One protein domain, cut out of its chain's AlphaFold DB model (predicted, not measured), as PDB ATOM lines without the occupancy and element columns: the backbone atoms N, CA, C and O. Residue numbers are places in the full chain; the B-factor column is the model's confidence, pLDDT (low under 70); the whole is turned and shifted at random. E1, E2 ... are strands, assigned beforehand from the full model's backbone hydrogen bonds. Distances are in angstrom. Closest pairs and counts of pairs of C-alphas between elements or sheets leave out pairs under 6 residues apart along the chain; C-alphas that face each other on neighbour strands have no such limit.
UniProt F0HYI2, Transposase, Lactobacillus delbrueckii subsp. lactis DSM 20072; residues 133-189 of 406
ATOM      1  N   ASN A 133      26.903   1.002   5.367       77.56
ATOM      2  CA  ASN A 133      26.215   0.132   6.324       77.56
ATOM      3  C   ASN A 133      26.448  -1.359   6.053       77.56
ATOM      4  O   ASN A 133      26.160  -2.172   6.918       77.56
ATOM      5  N   GLN A 134      26.916  -1.717   4.854       66.69
ATOM      6  CA  GLN A 134      27.077  -3.094   4.387       66.69
ATOM      7  C   GLN A 134      28.223  -3.188   3.370       66.69
ATOM      8  O   GLN A 134      28.604  -2.187   2.752       66.69
ATOM      9  N   GLY A 135      28.752  -4.401   3.169       60.44
ATOM     10  CA  GLY A 135      29.881  -4.681   2.269       60.44
ATOM     11  C   GLY A 135      31.226  -4.156   2.763       60.44
ATOM     12  O   GLY A 135      32.168  -4.064   1.985       60.44
ATOM     13  N   VAL A 136      31.288  -3.792   4.042       67.00
ATOM     14  CA  VAL A 136      32.532  -3.627   4.776       67.00
ATOM     15  C   VAL A 136      32.727  -4.912   5.567       67.00
ATOM     16  O   VAL A 136      31.890  -5.232   6.408       67.00
ATOM     17  N   ALA A 137      33.780  -5.663   5.262       65.19
ATOM     18  CA  ALA A 137      34.098  -6.887   5.990       65.19
ATOM     19  C   ALA A 137      35.078  -6.552   7.113       65.19
ATOM     20  O   ALA A 137      36.149  -6.013   6.844       65.19
ATOM     21  N   LEU A 138      34.706  -6.850   8.354       69.31
ATOM     22  CA  LEU A 138      35.602  -6.802   9.506       69.31
ATOM     23  C   LEU A 138      35.994  -8.240   9.835       69.31
ATOM     24  O   LEU A 138      35.196  -8.993  10.382       69.31
ATOM     25  N   ALA A 139      37.206  -8.622   9.447       66.19
ATOM     26  CA  ALA A 139      37.795  -9.905   9.792       66.19
ATOM     27  C   ALA A 139      38.648  -9.754  11.055       66.19
ATOM     28  O   ALA A 139      39.316  -8.735  11.251       66.19
ATOM     29  N   LYS A 140      38.624 -10.772  11.909       64.44
ATOM     30  CA  LYS A 140      39.491 -10.864  13.082       64.44
ATOM     31  C   LYS A 140      40.736 -11.669  12.713       64.44
ATOM     32  O   LYS A 140      40.617 -12.763  12.175       64.44
ATOM     33  N   GLU A 141      41.907 -11.140  13.038       65.12
ATOM     34  CA  GLU A 141      43.203 -11.815  12.918       65.12
ATOM     35  C   GLU A 141      43.857 -11.785  14.315       65.12
ATOM     36  O   GLU A 141      44.528 -10.825  14.692       65.12
ATOM     37  N   GLY A 142      43.588 -12.799  15.150       71.31
ATOM     38  CA  GLY A 142      44.050 -12.827  16.547       71.31
ATOM     39  C   GLY A 142      43.396 -11.739  17.416       71.31
ATOM     40  O   GLY A 142      42.171 -11.674  17.505       71.31
ATOM     41  N   ASN A 143      44.197 -10.883  18.062       65.88
ATOM     42  CA  ASN A 143      43.705  -9.687  18.772       65.88
ATOM     43  C   ASN A 143      43.490  -8.482  17.843       65.88
ATOM     44  O   ASN A 143      42.930  -7.469  18.264       65.88
ATOM     45  N   HIS A 144      43.909  -8.596  16.585       70.50
ATOM     46  CA  HIS A 144      43.825  -7.529  15.610       70.50
ATOM     47  C   HIS A 144      42.598  -7.669  14.728       70.50
ATOM     48  O   HIS A 144      41.967  -8.721  14.591       70.50
ATOM     49  N   GLY A 145      42.265  -6.546  14.119       73.81
ATOM     50  CA  GLY A 145      41.171  -6.432  13.188       73.81
ATOM     51  C   GLY A 145      41.621  -6.062  11.799       73.81
ATOM     52  O   GLY A 145      42.607  -5.346  11.636       73.81
ATOM     53  N   LYS A 146      40.836  -6.438  10.799       78.38
ATOM     54  CA  LYS A 146      41.054  -6.047   9.414       78.38
ATOM     55  C   LYS A 146      39.738  -5.642   8.767       78.38
ATOM     56  O   LYS A 146      38.850  -6.464   8.579       78.38
ATOM     57  N   LEU A 147      39.618  -4.364   8.423       78.94
ATOM     58  CA  LEU A 147      38.469  -3.806   7.719       78.94
ATOM     59  C   LEU A 147      38.772  -3.724   6.233       78.94
ATOM     60  O   LEU A 147      39.682  -3.016   5.801       78.94
ATOM     61  N   THR A 148      37.963  -4.416   5.446       81.75
ATOM     62  CA  THR A 148      38.055  -4.423   3.993       81.75
ATOM     63  C   THR A 148      36.895  -3.628   3.425       81.75
ATOM     64  O   THR A 148      35.726  -3.939   3.663       81.75
ATOM     65  N   LEU A 149      37.231  -2.566   2.698       82.75
ATOM     66  CA  LEU A 149      36.265  -1.768   1.952       82.75
ATOM     67  C   LEU A 149      35.926  -2.445   0.625       82.75
ATOM     68  O   LEU A 149      36.794  -3.114   0.064       82.75
ATOM     69  N   PRO A 150      34.720  -2.221   0.078       80.75
ATOM     70  CA  PRO A 150      34.389  -2.732  -1.243       80.75
ATOM     71  C   PRO A 150      35.312  -2.096  -2.289       80.75
ATOM     72  O   PRO A 150      35.482  -0.876  -2.305       80.75
ATOM     73  N   VAL A 151      35.904  -2.910  -3.159       80.81
ATOM     74  CA  VAL A 151      36.735  -2.410  -4.259       80.81
ATOM     75  C   VAL A 151      35.809  -1.822  -5.330       80.81
ATOM     76  O   VAL A 151      34.873  -2.504  -5.752       80.81
ATOM     77  N   PRO A 152      35.998  -0.565  -5.770       80.38
ATOM     78  CA  PRO A 152      35.262  -0.051  -6.920       80.38
ATOM     79  C   PRO A 152      35.604  -0.857  -8.175       80.38
ATOM     80  O   PRO A 152      36.780  -1.066  -8.451       80.38
ATOM     81  N   ALA A 153      34.601  -1.213  -8.979       77.25
ATOM     82  CA  ALA A 153      34.792  -1.955 -10.230       77.25
ATOM     83  C   ALA A 153      35.881  -1.387 -11.177       77.25
ATOM     84  O   ALA A 153      36.647  -2.179 -11.719       77.25
ATOM     85  N   PRO A 154      36.020  -0.057 -11.380       79.75
ATOM     86  CA  PRO A 154      37.061   0.476 -12.264       79.75
ATOM     87  C   PRO A 154      38.464   0.512 -11.628       79.75
ATOM     88  O   PRO A 154      39.427   0.878 -12.300       79.75
ATOM     89  N   TYR A 155      38.609   0.193 -10.338       83.56
ATOM     90  CA  TYR A 155      39.889   0.281  -9.642       83.56
ATOM     91  C   TYR A 155      40.737  -0.972  -9.882       83.56
ATOM     92  O   TYR A 155      40.378  -2.060  -9.447       83.56
ATOM     93  N   LYS A 156      41.889  -0.798 -10.539       83.19
ATOM     94  CA  LYS A 156      42.834  -1.880 -10.880       83.19
ATOM     95  C   LYS A 156      44.109  -1.908 -10.020       83.19
ATOM     96  O   LYS A 156      44.997  -2.706 -10.281       83.19
ATOM     97  N   GLY A 157      44.238  -0.997  -9.054       83.81
ATOM     98  CA  GLY A 157      45.433  -0.898  -8.209       83.81
ATOM     99  C   GLY A 157      45.371  -1.789  -6.969       83.81
ATOM    100  O   GLY A 157      44.378  -2.470  -6.718       83.81
ATOM    101  N   GLU A 158      46.401  -1.705  -6.127       83.50
ATOM    102  CA  GLU A 158      46.407  -2.386  -4.831       83.50
ATOM    103  C   GLU A 158      45.326  -1.818  -3.902       83.50
ATOM    104  O   GLU A 158      45.175  -0.596  -3.740       83.50
ATOM    105  N   TRP A 159      44.537  -2.709  -3.304       84.75
ATOM    106  CA  TRP A 159      43.476  -2.357  -2.368       84.75
ATOM    107  C   TRP A 159      43.749  -2.992  -1.014       84.75
ATOM    108  O   TRP A 159      43.454  -4.162  -0.772       84.75
ATOM    109  N   HIS A 160      44.336  -2.204  -0.120       82.19
ATOM    110  CA  HIS A 160      44.681  -2.686   1.205       82.19
ATOM    111  C   HIS A 160      43.489  -2.601   2.149       82.19
ATOM    112  O   HIS A 160      42.722  -1.637   2.173       82.19
ATOM    113  N   SER A 161      43.390  -3.610   2.997       82.69
ATOM    114  CA  SER A 161      42.566  -3.547   4.188       82.69
ATOM    115  C   SER A 161      43.159  -2.608   5.236       82.69
ATOM    116  O   SER A 161      44.379  -2.522   5.383       82.69
ATOM    117  N   ILE A 162      42.302  -2.005   6.045       83.12
ATOM    118  CA  ILE A 162      42.696  -1.170   7.177       83.12
ATOM    119  C   ILE A 162      42.848  -2.071   8.407       83.12
ATOM    120  O   ILE A 162      41.899  -2.760   8.774       83.12
ATOM    121  N   ARG A 163      44.031  -2.089   9.030       81.56
ATOM    122  CA  ARG A 163      44.297  -2.877  10.248       81.56
ATOM    123  C   ARG A 163      43.893  -2.112  11.515       81.56
ATOM    124  O   ARG A 163      44.052  -0.896  11.572       81.56
ATOM    125  N   PHE A 164      43.425  -2.836  12.529       75.50
ATOM    126  CA  PHE A 164      43.104  -2.324  13.866       75.50
ATOM    127  C   PHE A 164      43.965  -3.015  14.903       75.50
ATOM    128  O   PHE A 164      44.135  -4.233  14.852       75.50
ATOM    129  N   SER A 165      44.434  -2.236  15.874       73.31
ATOM    130  CA  SER A 165      45.071  -2.773  17.071       73.31
ATOM    131  C   SER A 165      44.096  -3.633  17.872       73.31
ATOM    132  O   SER A 165      44.493  -4.699  18.323       73.31
ATOM    133  N   GLU A 166      42.832  -3.208  17.970       71.31
ATOM    134  CA  GLU A 166      41.772  -3.881  18.723       71.31
ATOM    135  C   GLU A 166      40.423  -3.750  18.000       71.31
ATOM    136  O   GLU A 166      40.075  -2.681  17.490       71.31
ATOM    137  N   ILE A 167      39.639  -4.830  17.983       67.31
ATOM    138  CA  ILE A 167      38.215  -4.808  17.628       67.31
ATOM    139  C   ILE A 167      37.427  -5.418  18.793       67.31
ATOM    140  O   ILE A 167      37.845  -6.448  19.330       67.31
ATOM    141  N   PRO A 168      36.273  -4.837  19.169       62.03
ATOM    142  CA  PRO A 168      35.370  -5.435  20.146       62.03
ATOM    143  C   PRO A 168      35.018  -6.882  19.777       62.03
ATOM    144  O   PRO A 168      34.566  -7.160  18.664       62.03
ATOM    145  N   LYS A 169      35.218  -7.812  20.718       57.06
ATOM    146  CA  LYS A 169      34.848  -9.221  20.535       57.06
ATOM    147  C   LYS A 169      33.331  -9.291  20.285       57.06
ATOM    148  O   LYS A 169      32.564  -8.797  21.100       57.06
ATOM    149  N   ASN A 170      32.923  -9.885  19.162       60.97
ATOM    150  CA  ASN A 170      31.529 -10.206  18.814       60.97
ATOM    151  C   ASN A 170      30.565  -9.021  18.606       60.97
ATOM    152  O   ASN A 170      29.354  -9.222  18.613       60.97
ATOM    153  N   ALA A 171      31.052  -7.794  18.408       62.22
ATOM    154  CA  ALA A 171      30.139  -6.661  18.301       62.22
ATOM    155  C   ALA A 171      29.539  -6.509  16.894       62.22
ATOM    156  O   ALA A 171      30.258  -6.367  15.904       62.22
ATOM    157  N   GLU A 172      28.209  -6.456  16.815       70.62
ATOM    158  CA  GLU A 172      27.520  -6.009  15.608       70.62
ATOM    159  C   GLU A 172      27.810  -4.526  15.354       70.62
ATOM    160  O   GLU A 172      27.589  -3.653  16.208       70.62
ATOM    161  N   PHE A 173      28.293  -4.231  14.150       75.94
ATOM    162  CA  PHE A 173      28.601  -2.870  13.737       75.94
ATOM    163  C   PHE A 173      27.385  -2.193  13.116       75.94
ATOM    164  O   PHE A 173      26.642  -2.771  12.324       75.94
ATOM    165  N   GLY A 174      27.206  -0.916  13.445       82.50
ATOM    166  CA  GLY A 174      26.258  -0.054  12.755       82.50
ATOM    167  C   GLY A 174      26.838   0.525  11.462       82.50
ATOM    168  O   GLY A 174      27.864   0.100  10.938       82.50
ATOM    169  N   THR A 175      26.197   1.578  10.956       88.44
ATOM    170  CA  THR A 175      26.695   2.323   9.793       88.44
ATOM    171  C   THR A 175      28.061   2.959  10.068       88.44
ATOM    172  O   THR A 175      28.169   3.909  10.848       88.44
ATOM    173  N   ILE A 176      29.090   2.507   9.354       88.56
ATOM    174  CA  ILE A 176      30.446   3.045   9.439       88.56
ATOM    175  C   ILE A 176      30.511   4.366   8.677       88.56
ATOM    176  O   ILE A 176      30.025   4.482   7.548       88.56
ATOM    177  N   SER A 177      31.106   5.380   9.300       91.88
ATOM    178  CA  SER A 177      31.281   6.705   8.703       91.88
ATOM    179  C   SER A 177      32.748   6.957   8.388       91.88
ATOM    180  O   SER A 177      33.577   6.962   9.291       91.88
ATOM    181  N   PHE A 178      33.052   7.246   7.131       91.81
ATOM    182  CA  PHE A 178      34.375   7.631   6.653       91.81
ATOM    183  C   PHE A 178      34.377   9.122   6.401       91.81
ATOM    184  O   PHE A 178      33.435   9.650   5.808       91.81
ATOM    185  N   TYR A 179      35.402   9.829   6.851       93.06
ATOM    186  CA  TYR A 179      35.487  11.259   6.619       93.06
ATOM    187  C   TYR A 179      36.922  11.749   6.614       93.06
ATOM    188  O   TYR A 179      37.790  11.209   7.287       93.06
ATOM    189  N   ARG A 180      37.147  12.822   5.872       90.12
ATOM    190  CA  ARG A 180      38.396  13.554   5.829       90.12
ATOM    191  C   ARG A 180      38.227  14.880   6.550       90.12
ATOM    192  O   ARG A 180      37.275  15.622   6.297       90.12
ATOM    193  N   GLU A 181      39.168  15.178   7.432       85.75
ATOM    194  CA  GLU A 181      39.235  16.440   8.159       85.75
ATOM    195  C   GLU A 181      40.704  16.818   8.376       85.75
ATOM    196  O   GLU A 181      41.530  15.962   8.677       85.75
ATOM    197  N   HIS A 182      41.057  18.087   8.156       78.19
ATOM    198  CA  HIS A 182      42.432  18.597   8.305       78.19
ATOM    199  C   HIS A 182      43.519  17.798   7.546       78.19
ATOM    200  O   HIS A 182      44.682  17.795   7.931       78.19
ATOM    201  N   GLY A 183      43.159  17.141   6.437       79.19
ATOM    202  CA  GLY A 183      44.091  16.326   5.643       79.19
ATOM    203  C   GLY A 183      44.278  14.894   6.151       79.19
ATOM    204  O   GLY A 183      44.990  14.128   5.512       79.19
ATOM    205  N   HIS A 184      43.603  14.519   7.235       85.06
ATOM    206  CA  HIS A 184      43.591  13.164   7.769       85.06
ATOM    207  C   HIS A 184      42.286  12.454   7.415       85.06
ATOM    208  O   HIS A 184      41.219  13.074   7.384       85.06
ATOM    209  N   TYR A 185      42.380  11.151   7.158       88.94
ATOM    210  CA  TYR A 185      41.227  10.276   7.014       88.94
ATOM    211  C   TYR A 185      40.899   9.650   8.358       88.94
ATOM    212  O   TYR A 185      41.765   9.123   9.049       88.94
ATOM    213  N   TYR A 186      39.624   9.699   8.695       89.62
ATOM    214  CA  TYR A 186      39.059   9.129   9.893       89.62
ATOM    215  C   TYR A 186      37.945   8.174   9.510       89.62
ATOM    216  O   TYR A 186      37.240   8.347   8.509       89.62
ATOM    217  N   MET A 187      37.754   7.189  10.368       87.56
ATOM    218  CA  MET A 187      36.673   6.238  10.258       87.56
ATOM    219  C   MET A 187      36.068   6.045  11.643       87.56
ATOM    220  O   MET A 187      36.774   5.752  12.601       87.56
ATOM    221  N   ALA A 188      34.758   6.231  11.739       88.69
ATOM    222  CA  ALA A 188      33.988   5.971  12.943       88.69
ATOM    223  C   ALA A 188      33.199   4.679  12.744       88.69
ATOM    224  O   ALA A 188      32.315   4.617  11.882       88.69
ATOM    225  N   VAL A 189      33.536   3.668  13.540       84.25
ATOM    226  CA  VAL A 189      32.912   2.345  13.535       84.25
ATOM    227  C   VAL A 189      32.030   2.244  14.780       84.25
ATOM    228  O   VAL A 189      32.551   2.013  15.869       84.25
TER     229      VAL A 189
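What this domain is: This is residues 133 to 189 of the 406 residues of the protein "Transposase" of Lactobacillus delbrueckii subsp. lactis DSM 20072 (UniProt F0HYI2). A small three-stranded sheet, E1, E2 and E3, and a separate hairpin, E4 and E5, are splayed apart; residues 152 to 158, between E2 and E3, stick out, as do residues 180 to 185 at the hairpin's turn. The sheet, in order E1 E2 E3, is a meander, each strand the antiparallel neighbour of the one before. The 57 printed residues hold five named strands, E1 to E5, and no named helix: all strand, with under half of the residues in named elements. The whole is only just loose, close to compact, with radius of gyration of the C-alphas 12.4 A, spanning 33 by 27 by 20 A.

How they stand to each other: Inner strand E2, residues 144 to 148, forms hairpins with edge strands E1, residues 137 to 141 (N 139 to O 146, 2.8 A), and E3, residues 162 to 164 (N 147 to O 162, 2.8 A). E4, residues 176 to 181, and E5, residues 184 to 188, form an antiparallel hairpin at 157 degrees, N 179 to O 186 2.9 A. Both are apart from E1, E2 and E3.

Where its parts are: E1 begins at C-alpha 137 (34.098, -6.887, 5.990); E5 ends at C-alpha 188 (33.988, 5.971, 12.943). E1 to E5 measure 12.5, 13.3, 6.8, 16.1 and 13.1 A.

The domain as a whole: The printed part has no cut. Links E2 to E3 and E3 to E4 are long. Residues 134 to 141, 143 and 167 to 171 are under pLDDT 70.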